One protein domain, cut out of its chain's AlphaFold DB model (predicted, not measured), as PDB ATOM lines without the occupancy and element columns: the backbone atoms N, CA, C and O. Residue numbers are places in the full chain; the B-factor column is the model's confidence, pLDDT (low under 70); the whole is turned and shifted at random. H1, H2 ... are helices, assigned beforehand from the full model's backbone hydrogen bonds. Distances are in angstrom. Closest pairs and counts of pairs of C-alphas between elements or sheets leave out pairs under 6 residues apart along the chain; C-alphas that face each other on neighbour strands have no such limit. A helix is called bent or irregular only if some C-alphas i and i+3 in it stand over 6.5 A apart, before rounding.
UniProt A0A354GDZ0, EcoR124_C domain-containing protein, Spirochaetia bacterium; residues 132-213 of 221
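What this domain is: This is residues 132 to 213 of the 221 residues of the protein "EcoR124_C domain-containing protein" of Spirochaetia bacterium (UniProt A0A354GDZ0). Four helices, H1, H2, H3 and H5, stand round the middle of a small body at crossed angles, and a fifth, H4, lies across one end of it, over the last residues of H1 and the first part of H5. H5 is the longest helix and runs along one side, while H2 and H3 form a helical hairpin. The printed part has 82 residues with five named helices, in the order H1, H2, H3, H4, H5, and no named strand; its class is all helix. It is compact, with a radius of gyration of the C-alphas of 12.5 A and spans of 36 by 25 by 19 A.

How they stand to each other: H5, residues 195 to 211, has its centre nearest to the mean of the C-alphas, at 6.0 A. With residues 195 to 202 alone it touches H4, residues 178 to 189, about perpendicular at 86 degrees; the closest C-alphas, of Met 182 and Ile 198, are 6.4 A apart. H1, residues 132 to 143, is near H5 and touches H4 with residues 142 to 143 alone, about perpendicular at 75 degrees; the closest C-alphas, of Phe 143 and Thr 181, are 4.7 A apart. H2, residues 147 to 155, is the hub, touching three helices. It touches H1 at a steep tilt of 46 degrees, opposite ways, with C-alphas 140 and 147 closest at 5.5 A. It forms a hairpin with H3, residues 165 to 173, at a steep tilt of 38 degrees; the closest C-alphas, of Lys 149 and Leu 172, are 6.1 A apart. H2 and H5 only just touch, only at their ends, with 3 pairs of C-alphas within 8 A, the closest those of Met 154 and Ile 210 at 5.7 A. H3 and H5 are close but not clearly touching, with C-alphas 173 and 203 closest at 7.7 A. H1 and H3 are apart, and so are H2 and H4. In H1, H2, H4 and H5 every O i to N i+4 pair is within hydrogen-bond range, in H3 3 of 5.

Where its parts are: H5 measures 24.4 A from first to last C-alpha and ends at C-alpha 211, (95.945, 137.524, 98.851). H1 begins at C-alpha 132, (83.583, 141.128, 101.685), and measures 16.7 A. H4 measures 16.4 A, H3 13.7 A and H2 12.4 A. H3 is irregular: C-alphas 166 and 169 are 8.4 A apart.

The domain as a whole: The two C-alphas farthest apart, of Tyr 166 and Gly 190, are 36.9 A apart, while those of the first and last printed residues, Lys 132 and Gly 213, are 8.0 A apart. The printed part has no cut. The links H1 to H2, H3 to H4 and H4 to H5 are tight, and H2 to H3 is short. The mean pLDDT of the printed part is 91.7, and no printed residue is under 70.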
ATOM      1  N   LYS A 132      82.375 140.894 102.500       84.94
ATOM      2  CA  LYS A 132      83.583 141.128 101.685       84.94
ATOM      3  C   LYS A 132      83.567 142.502 101.018       84.94
ATOM      4  O   LYS A 132      84.565 143.218 101.010       84.94
ATOM      5  N   ASN A 133      82.414 142.924 100.499       84.69
ATOM      6  CA  ASN A 133      82.275 144.263  99.933       84.69
ATOM      7  C   ASN A 133      82.424 145.366 100.981       84.69
ATOM      8  O   ASN A 133      83.019 146.400 100.671       84.69
ATOM      9  N   ALA A 134      81.902 145.160 102.190       88.94
ATOM     10  CA  ALA A 134      82.061 146.098 103.293       88.94
ATOM     11  C   ALA A 134      83.527 146.201 103.731       88.94
ATOM     12  O   ALA A 134      84.014 147.308 103.921       88.94
ATOM     13  N   GLU A 135      84.256 145.084 103.799       89.75
ATOM     14  CA  GLU A 135      85.696 145.061 104.089       89.75
ATOM     15  C   GLU A 135      86.498 145.840 103.036       89.75
ATOM     16  O   GLU A 135      87.312 146.692 103.390       89.75
ATOM     17  N   ILE A 136      86.223 145.614 101.743       90.62
ATOM     18  CA  ILE A 136      86.841 146.353 100.626       90.62
ATOM     19  C   ILE A 136      86.548 147.853 100.727       90.62
ATOM     20  O   ILE A 136      87.445 148.679 100.552       90.62
ATOM     21  N   THR A 137      85.300 148.211 101.021       93.00
ATOM     22  CA  THR A 137      84.894 149.613 101.183       93.00
ATOM     23  C   THR A 137      85.614 150.239 102.377       93.00
ATOM     24  O   THR A 137      86.169 151.330 102.269       93.00
ATOM     25  N   HIS A 138      85.665 149.529 103.506       94.31
ATOM     26  CA  HIS A 138      86.271 150.008 104.741       94.31
ATOM     27  C   HIS A 138      87.770 150.272 104.568       94.31
ATOM     28  O   HIS A 138      88.222 151.378 104.864       94.31
ATOM     29  N   ILE A 139      88.539 149.324 104.017       95.44
ATOM     30  CA  ILE A 139      89.972 149.544 103.768       95.44
ATOM     31  C   ILE A 139      90.214 150.652 102.737       95.44
ATOM     32  O   ILE A 139      91.139 151.450 102.896       95.44
ATOM     33  N   SER A 140      89.354 150.758 101.716       95.69
ATOM     34  CA  SER A 140      89.460 151.821 100.713       95.69
ATOM     35  C   SER A 140      89.238 153.197 101.333       95.69
ATOM     36  O   SER A 140      89.994 154.125 101.060       95.69
ATOM     37  N   GLN A 141      88.266 153.328 102.235       95.25
ATOM     38  CA  GLN A 141      88.009 154.569 102.962       95.25
ATOM     39  C   GLN A 141      89.119 154.898 103.965       95.25
ATOM     40  O   GLN A 141      89.552 156.052 104.016       95.25
ATOM     41  N   ALA A 142      89.594 153.894 104.710       94.56
ATOM     42  CA  ALA A 142      90.641 154.039 105.716       94.56
ATOM     43  C   ALA A 142      91.975 154.502 105.110       94.56
ATOM     44  O   ALA A 142      92.668 155.318 105.709       94.56
ATOM     45  N   PHE A 143      92.332 154.012 103.919       95.44
ATOM     46  CA  PHE A 143      93.602 154.347 103.255       95.44
ATOM     47  C   PHE A 143      93.453 155.345 102.101       95.44
ATOM     48  O   PHE A 143      94.449 155.753 101.508       95.44
ATOM     49  N   GLY A 144      92.224 155.738 101.760       95.31
ATOM     50  CA  GLY A 144      91.939 156.595 100.608       95.31
ATOM     51  C   GLY A 144      92.283 155.956  99.261       95.31
ATOM     52  O   GLY A 144      92.709 156.667  98.361       95.31
ATOM     53  N   LEU A 145      92.139 154.635  99.132       95.31
ATOM     54  CA  LEU A 145      92.449 153.897  97.905       95.31
ATOM     55  C   LEU A 145      91.391 154.103  96.821       95.31
ATOM     56  O   LEU A 145      90.210 154.311  97.100       95.31
ATOM     57  N   ASP A 146      91.811 153.905  95.573       96.81
ATOM     58  CA  ASP A 146      90.895 153.640  94.466       96.81
ATOM     59  C   ASP A 146      90.265 152.248  94.638       96.81
ATOM     60  O   ASP A 146      90.872 151.207  94.358       96.81
ATOM     61  N   GLU A 147      89.024 152.245  95.121       94.19
ATOM     62  CA  GLU A 147      88.253 151.032  95.380       94.19
ATOM     63  C   GLU A 147      88.050 150.187  94.112       94.19
ATOM     64  O   GLU A 147      88.067 148.957  94.178       94.19
ATOM     65  N   VAL A 148      87.901 150.816  92.941       92.56
ATOM     66  CA  VAL A 148      87.701 150.097  91.673       92.56
ATOM     67  C   VAL A 148      88.959 149.308  91.324       92.56
ATOM     68  O   VAL A 148      88.872 148.125  90.981       92.56
ATOM     69  N   LYS A 149      90.140 149.916  91.477       92.50
ATOM     70  CA  LYS A 149      91.416 149.208  91.292       92.50
ATOM     71  C   LYS A 149      91.589 148.066  92.288       92.50
ATOM     72  O   LYS A 149      92.010 146.984  91.880       92.50
ATOM     73  N   LEU A 150      91.237 148.273  93.559       93.75
ATOM     74  CA  LEU A 150      91.313 147.222  94.577       93.75
ATOM     75  C   LEU A 150      90.406 146.034  94.219       93.75
ATOM     76  O   LEU A 150      90.862 144.891  94.222       93.75
ATOM     77  N   ARG A 151      89.150 146.298  93.840       90.75
ATOM     78  CA  ARG A 151      88.187 145.264  93.424       90.75
ATOM     79  C   ARG A 151      88.682 144.471  92.219       90.75
ATOM     80  O   ARG A 151      88.674 143.242  92.254       90.75
ATOM     81  N   ASN A 152      89.154 145.160  91.182       86.69
ATOM     82  CA  ASN A 152      89.687 144.518  89.980       86.69
ATOM     83  C   ASN A 152      90.880 143.617  90.308       86.69
ATOM     84  O   ASN A 152      90.984 142.503  89.792       86.69
ATOM     85  N   LEU A 153      91.758 144.078  91.200       86.69
ATOM     86  CA  LEU A 153      92.912 143.311  91.635       86.69
ATOM     87  C   LEU A 153      92.478 142.032  92.372       86.69
ATOM     88  O   LEU A 153      92.922 140.946  92.012       86.69
ATOM     89  N   MET A 154      91.542 142.135  93.319       84.25
ATOM     90  CA  MET A 154      91.066 140.993  94.115       84.25
ATOM     91  C   MET A 154      90.306 139.931  93.306       84.25
ATOM     92  O   MET A 154      90.373 138.752  93.644       84.25
ATOM     93  N   ILE A 155      89.612 140.307  92.227       82.12
ATOM     94  CA  ILE A 155      88.882 139.349  91.370       82.12
ATOM     95  C   ILE A 155      89.833 138.603  90.408       82.12
ATOM     96  O   ILE A 155      89.497 137.538  89.898       82.12
ATOM     97  N   SER A 156      91.050 139.112  90.190       76.56
ATOM     98  CA  SER A 156      91.993 138.606  89.178       76.56
ATOM     99  C   SER A 156      92.743 137.315  89.558       76.56
ATOM    100  O   SER A 156      93.720 136.975  88.891       76.56
ATOM    101  N   GLY A 157      92.333 136.596  90.611       70.50
ATOM    102  CA  GLY A 157      92.928 135.302  90.987       70.50
ATOM    103  C   GLY A 157      94.418 135.392  91.338       70.50
ATOM    104  O   GLY A 157      95.237 134.605  90.863       70.50
ATOM    105  N   ILE A 158      94.781 136.408  92.114       79.31
ATOM    106  CA  ILE A 158      96.171 136.757  92.406       79.31
ATOM    107  C   ILE A 158      96.772 135.986  93.581       79.31
ATOM    108  O   ILE A 158      96.090 135.586  94.515       79.31
ATOM    109  N   SER A 159      98.086 135.809  93.518       81.06
ATOM    110  CA  SER A 159      98.947 135.145  94.493       81.06
ATOM    111  C   SER A 159     100.143 136.035  94.821       81.06
ATOM    112  O   SER A 159     100.389 137.036  94.146       81.06
ATOM    113  N   GLU A 160     100.942 135.642  95.813       80.19
ATOM    114  CA  GLU A 160     102.198 136.328  96.149       80.19
ATOM    115  C   GLU A 160     103.125 136.518  94.941       80.19
ATOM    116  O   GLU A 160     103.780 137.552  94.827       80.19
ATOM    117  N   TYR A 161     103.139 135.556  94.015       82.94
ATOM    118  CA  TYR A 161     104.034 135.562  92.860       82.94
ATOM    119  C   TYR A 161     103.595 136.520  91.757       82.94
ATOM    120  O   TYR A 161     104.438 137.065  91.049       82.94
ATOM    121  N   ASN A 162     102.285 136.722  91.598       88.25
ATOM    122  CA  ASN A 162     101.737 137.455  90.460       88.25
ATOM    123  C   ASN A 162     101.047 138.770  90.852       88.25
ATOM    124  O   ASN A 162     100.673 139.536  89.966       88.25
ATOM    125  N   ILE A 163     100.901 139.081  92.146       90.00
ATOM    126  CA  ILE A 163     100.149 140.253  92.627       90.00
ATOM    127  C   ILE A 163     100.564 141.559  91.940       90.00
ATOM    128  O   ILE A 163      99.705 142.390  91.666       90.00
ATOM    129  N   ASN A 164     101.844 141.717  91.587       93.69
ATOM    130  CA  ASN A 164     102.360 142.914  90.919       93.69
ATOM    131  C   ASN A 164     102.691 142.734  89.426       93.69
ATOM    132  O   ASN A 164     103.399 143.557  88.849       93.69
ATOM    133  N   GLU A 165     102.200 141.677  88.775       91.56
ATOM    134  CA  GLU A 165     102.308 141.560  87.318       91.56
ATOM    135  C   GLU A 165     101.722 142.794  86.632       91.56
ATOM    136  O   GLU A 165     100.668 143.303  87.020       91.56
ATOM    137  N   TYR A 166     102.431 143.284  85.615       90.19
ATOM    138  CA  TYR A 166     102.081 144.510  84.895       90.19
ATOM    139  C   TYR A 166     102.006 145.769  85.784       90.19
ATOM    140  O   TYR A 166     101.401 146.754  85.383       90.19
ATOM    141  N   GLY A 167     102.603 145.754  86.985       92.19
ATOM    142  CA  GLY A 167     102.625 146.902  87.902       92.19
ATOM    143  C   GLY A 167     101.300 147.174  88.623       92.19
ATOM    144  O   GLY A 167     101.172 148.184  89.307       92.19
ATOM    145  N   ARG A 168     100.310 146.277  88.517       92.44
ATOM    146  CA  ARG A 168      98.943 146.504  89.027       92.44
ATOM    147  C   ARG A 168      98.859 146.791  90.530       92.44
ATOM    148  O   ARG A 168      97.988 147.546  90.964       92.44
ATOM    149  N   PHE A 169      99.747 146.206  91.337       95.12
ATOM    150  CA  PHE A 169      99.772 146.463  92.778       95.12
ATOM    151  C   PHE A 169     100.461 147.789  93.102       95.12
ATOM    152  O   PHE A 169     100.005 148.519  93.983       95.12
ATOM    153  N   ASP A 170     101.511 148.149  92.365       95.25
ATOM    154  CA  ASP A 170     102.111 149.481  92.445       95.25
ATOM    155  C   ASP A 170     101.112 150.572  92.037       95.25
ATOM    156  O   ASP A 170     100.966 151.564  92.752       95.25
ATOM    157  N   ASP A 171     100.338 150.349  90.976       95.56
ATOM    158  CA  ASP A 171      99.289 151.262  90.519       95.56
ATOM    159  C   ASP A 171      98.180 151.477  91.549       95.56
ATOM    160  O   ASP A 171      97.644 152.585  91.642       95.56
ATOM    161  N   LEU A 172      97.831 150.442  92.321       96.06
ATOM    162  CA  LEU A 172      96.913 150.569  93.450       96.06
ATOM    163  C   LEU A 172      97.560 151.365  94.589       96.06
ATOM    164  O   LEU A 172      96.956 152.313  95.088       96.06
ATOM    165  N   LYS A 173      98.793 151.033  94.987       96.19
ATOM    166  CA  LYS A 173      99.503 151.753  96.061       96.19
ATOM    167  C   LYS A 173      99.696 153.235  95.740       96.19
ATOM    168  O   LYS A 173      99.652 154.066  96.640       96.19
ATOM    169  N   ASN A 174      99.860 153.586  94.469       96.50
ATOM    170  CA  ASN A 174      99.964 154.977  94.033       96.50
ATOM    171  C   ASN A 174      98.678 155.788  94.274       96.50
ATOM    172  O   ASN A 174      98.721 157.013  94.207       96.50
ATOM    173  N   THR A 175      97.553 155.133  94.584       97.06
ATOM    174  CA  THR A 175      96.290 155.797  94.951       97.06
ATOM    175  C   THR A 175      96.147 156.069  96.447       97.06
ATOM    176  O   THR A 175      95.212 156.755  96.831       97.06
ATOM    177  N   ILE A 176      97.062 155.571  97.289       96.56
ATOM    178  CA  ILE A 176      96.986 155.723  98.747       96.56
ATOM    179  C   ILE A 176      97.012 157.202  99.154       96.56
ATOM    180  O   ILE A 176      97.943 157.944  98.820       96.56
ATOM    181  N   ASP A 177      96.061 157.590 100.002       97.12
ATOM    182  CA  ASP A 177      96.120 158.831 100.761       97.12
ATOM    183  C   ASP A 177      97.040 158.641 101.974       97.12
ATOM    184  O   ASP A 177      96.713 157.972 102.960       97.12
ATOM    185  N   LYS A 178      98.227 159.246 101.902       93.50
ATOM    186  CA  LYS A 178      99.252 159.156 102.951       93.50
ATOM    187  C   LYS A 178      98.774 159.710 104.294       93.50
ATOM    188  O   LYS A 178      99.197 159.196 105.327       93.50
ATOM    189  N   THR A 179      97.916 160.729 104.287       94.38
ATOM    190  CA  THR A 179      97.422 161.378 105.506       94.38
ATOM    191  C   THR A 179      96.445 160.462 106.226       94.38
ATOM    192  O   THR A 179      96.690 160.113 107.378       94.38
ATOM    193  N   LYS A 180      95.410 159.976 105.529       95.12
ATOM    194  CA  LYS A 180      94.427 159.037 106.105       95.12
ATOM    195  C   LYS A 180      95.081 157.774 106.639       95.12
ATOM    196  O   LYS A 180      94.779 157.288 107.723       95.12
ATOM    197  N   THR A 181      96.036 157.269 105.874       94.44
ATOM    198  CA  THR A 181      96.761 156.058 106.221       94.44
ATOM    199  C   THR A 181      97.613 156.241 107.478       94.44
ATOM    200  O   THR A 181      97.641 155.369 108.345       94.44
ATOM    201  N   MET A 182      98.287 157.387 107.605       94.75
ATOM    202  CA  MET A 182      99.009 157.753 108.823       94.75
ATOM    203  C   MET A 182      98.063 157.845 110.018       94.75
ATOM    204  O   MET A 182      98.320 157.205 111.033       94.75
ATOM    205  N   GLU A 183      96.951 158.568 109.883       94.25
ATOM    206  CA  GLU A 183      95.940 158.701 110.938       94.25
ATOM    207  C   GLU A 183      95.394 157.345 111.391       94.25
ATOM    208  O   GLU A 183      95.314 157.090 112.592       94.25
ATOM    209  N   TYR A 184      95.094 156.448 110.448       95.25
ATOM    210  CA  TYR A 184      94.624 155.099 110.744       95.25
ATOM    211  C   TYR A 184      95.624 154.321 111.611       95.25
ATOM    212  O   TYR A 184      95.261 153.825 112.678       95.25
ATOM    213  N   PHE A 185      96.891 154.219 111.188       94.75
ATOM    214  CA  PHE A 185      97.882 153.424 111.923       94.75
ATOM    215  C   PHE A 185      98.261 154.061 113.262       94.75
ATOM    216  O   PHE A 185      98.436 153.345 114.245       94.75
ATOM    217  N   GLU A 186      98.355 155.389 113.331       94.88
ATOM    218  CA  GLU A 186      98.643 156.087 114.586       94.88
ATOM    219  C   GLU A 186      97.496 155.958 115.591       94.88
ATOM    220  O   GLU A 186      97.750 155.780 116.782       94.88
ATOM    221  N   LYS A 187      96.237 155.996 115.130       93.69
ATOM    222  CA  LYS A 187      95.067 155.760 115.988       93.69
ATOM    223  C   LYS A 187      94.995 154.306 116.448       93.69
ATOM    224  O   LYS A 187      94.697 154.060 117.612       93.69
ATOM    225  N   LEU A 188      95.320 153.358 115.569       92.38
ATOM    226  CA  LEU A 188      95.365 151.934 115.900       92.38
ATOM    227  C   LEU A 188      96.456 151.604 116.936       92.38
ATOM    228  O   LEU A 188      96.238 150.765 117.805       92.38
ATOM    229  N   GLU A 189      97.624 152.251 116.856       91.56
ATOM    230  CA  GLU A 189      98.768 151.994 117.749       91.56
ATOM    231  C   GLU A 189      98.844 152.948 118.953       91.56
ATOM    232  O   GLU A 189      99.656 152.740 119.853       91.56
ATOM    233  N   GLY A 190      98.020 153.999 118.985       93.38
ATOM    234  CA  GLY A 190      98.023 155.014 120.043       93.38
ATOM    235  C   GLY A 190      99.314 155.841 120.112       93.38
ATOM    236  O   GLY A 190      99.600 156.452 121.141       93.38
ATOM    237  N   ALA A 191     100.116 155.851 119.045       92.94
ATOM    238  CA  ALA A 191     101.427 156.489 119.006       92.94
ATOM    239  C   ALA A 191     101.734 157.064 117.621       92.94
ATOM    240  O   ALA A 191     101.230 156.588 116.608       92.94
ATOM    241  N   LYS A 192     102.609 158.076 117.575       94.75
ATOM    242  CA  LYS A 192     103.119 158.630 116.315       94.75
ATOM    243  C   LYS A 192     104.054 157.643 115.623       94.75
ATOM    244  O   LYS A 192     104.941 157.075 116.265       94.75
ATOM    245  N   ILE A 193     103.899 157.479 114.310       93.69
ATOM    246  CA  ILE A 193     104.664 156.501 113.527       93.69
ATOM    247  C   ILE A 193     105.441 157.229 112.422       93.69
ATOM    248  O   ILE A 193     104.858 157.973 111.638       93.69
ATOM    249  N   PRO A 194     106.763 157.003 112.287       94.06
ATOM    250  CA  PRO A 194     107.532 157.556 111.178       94.06
ATOM    251  C   PRO A 194     106.963 157.151 109.809       94.06
ATOM    252  O   PRO A 194     106.679 155.974 109.577       94.06
ATOM    253  N   ALA A 195     106.898 158.097 108.868       90.81
ATOM    254  CA  ALA A 195     106.287 157.898 107.546       90.81
ATOM    255  C   ALA A 195     106.820 156.668 106.781       90.81
ATOM    256  O   ALA A 195     106.054 155.942 106.149       90.81
ATOM    257  N   PHE A 196     108.122 156.373 106.873       92.12
ATOM    258  CA  PHE A 196     108.697 155.193 106.217       92.12
ATOM    259  C   PHE A 196     108.157 153.870 106.789       92.12
ATOM    260  O   PHE A 196     107.977 152.912 106.041       92.12
ATOM    261  N   LYS A 197     107.859 153.811 108.096       93.94
ATOM    262  CA  LYS A 197     107.260 152.627 108.730       93.94
ATOM    263  C   LYS A 197     105.800 152.460 108.322       93.94
ATOM    264  O   LYS A 197     105.369 151.326 108.136       93.94
ATOM    265  N   ILE A 198     105.065 153.561 108.145       94.25
ATOM    266  CA  ILE A 198     103.689 153.529 107.633       94.25
ATOM    267  C   ILE A 198     103.670 152.908 106.237       94.25
ATOM    268  O   ILE A 198     102.931 151.956 106.016       94.25
ATOM    269  N   ASN A 199     104.555 153.339 105.333       92.62
ATOM    270  CA  ASN A 199     104.627 152.774 103.980       92.62
ATOM    271  C   ASN A 199     104.826 151.245 103.984       92.62
ATOM    272  O   ASN A 199     104.168 150.535 103.224       92.62
ATOM    273  N   ILE A 200     105.694 150.730 104.863       94.56
ATOM    274  CA  ILE A 200     105.934 149.283 105.008       94.56
ATOM    275  C   ILE A 200     104.689 148.573 105.557       94.56
ATOM    276  O   ILE A 200     104.282 147.539 105.030       94.56
ATOM    277  N   LYS A 201     104.057 149.129 106.599       95.12
ATOM    278  CA  LYS A 201     102.845 148.553 107.206       95.12
ATOM    279  C   LYS A 201     101.701 148.455 106.203       95.12
ATOM    280  O   LYS A 201     101.051 147.420 106.122       95.12
ATOM    281  N   VAL A 202     101.497 149.506 105.420       95.38
ATOM    282  CA  VAL A 202     100.443 149.577 104.404       95.38
ATOM    283  C   VAL A 202     100.677 148.569 103.299       95.38
ATOM    284  O   VAL A 202      99.752 147.857 102.924       95.38
ATOM    285  N   HIS A 203     101.915 148.477 102.809       95.12
ATOM    286  CA  HIS A 203     102.296 147.489 101.809       95.12
ATOM    287  C   HIS A 203     101.970 146.067 102.277       95.12
ATOM    288  O   HIS A 203     101.247 145.352 101.586       95.12
ATOM    289  N   ASN A 204     102.438 145.695 103.472       94.81
ATOM    290  CA  ASN A 204     102.229 144.361 104.032       94.81
ATOM    291  C   ASN A 204     100.745 144.071 104.284       94.81
ATOM    292  O   ASN A 204     100.266 142.980 103.982       94.81
ATOM    293  N   LEU A 205     100.008 145.045 104.832       95.44
ATOM    294  CA  LEU A 205      98.585 144.884 105.113       95.44
ATOM    295  C   LEU A 205      97.794 144.719 103.817       95.44
ATOM    296  O   LEU A 205      97.004 143.786 103.727       95.44
ATOM    297  N   LEU A 206      98.026 145.569 102.812       95.12
ATOM    298  CA  LEU A 206      97.320 145.479 101.536       95.12
ATOM    299  C   LEU A 206      97.640 144.188 100.798       95.12
ATOM    300  O   LEU A 206      96.721 143.526 100.332       95.12
ATOM    301  N   GLN A 207      98.914 143.799 100.732       94.12
ATOM    302  CA  GLN A 207      99.307 142.532 100.124       94.12
ATOM    303  C   GLN A 207      98.572 141.362 100.791       94.12
ATOM    304  O   GLN A 207      97.927 140.572 100.104       94.12
ATOM    305  N   LYS A 208      98.591 141.299 102.128       93.06
ATOM    306  CA  LYS A 208      97.897 140.255 102.889       93.06
ATOM    307  C   LYS A 208      96.382 140.292 102.669       93.06
ATOM    308  O   LYS A 208      95.774 139.243 102.487       93.06
ATOM    309  N   PHE A 209      95.773 141.479 102.692       93.00
ATOM    310  CA  PHE A 209      94.333 141.676 102.484       93.00
ATOM    311  C   PHE A 209      93.899 141.136 101.130       93.00
ATOM    312  O   PHE A 209      92.928 140.393 101.027       93.00
ATOM    313  N   ILE A 210      94.670 141.462 100.103       90.88
ATOM    314  CA  ILE A 210      94.390 141.072  98.735       90.88
ATOM    315  C   ILE A 210      94.553 139.554  98.539       90.88
ATOM    316  O   ILE A 210      93.651 138.919  98.000       90.88
ATOM    317  N   ILE A 211      95.663 138.967  99.002       88.06
ATOM    318  CA  ILE A 211      95.945 137.524  98.851       88.06
ATOM    319  C   ILE A 211      94.923 136.668  99.600       88.06
ATOM    320  O   ILE A 211      94.508 135.623  99.105       88.06
ATOM    321  N   ASN A 212      94.483 137.121 100.774       85.62
ATOM    322  CA  ASN A 212      93.512 136.391 101.584       85.62
ATOM    323  C   ASN A 212      92.057 136.618 101.142       85.62
ATOM    324  O   ASN A 212      91.150 136.068 101.759       85.62
ATOM    325  N   GLY A 213      91.815 137.413 100.092       82.00
ATOM    326  CA  GLY A 213      90.465 137.678  99.592       82.00
ATOM    327  C   GLY A 213      89.626 138.597 100.487       82.00
ATOM    328  O   GLY A 213      88.398 138.560 100.403       82.00
TER     329      GLY A 213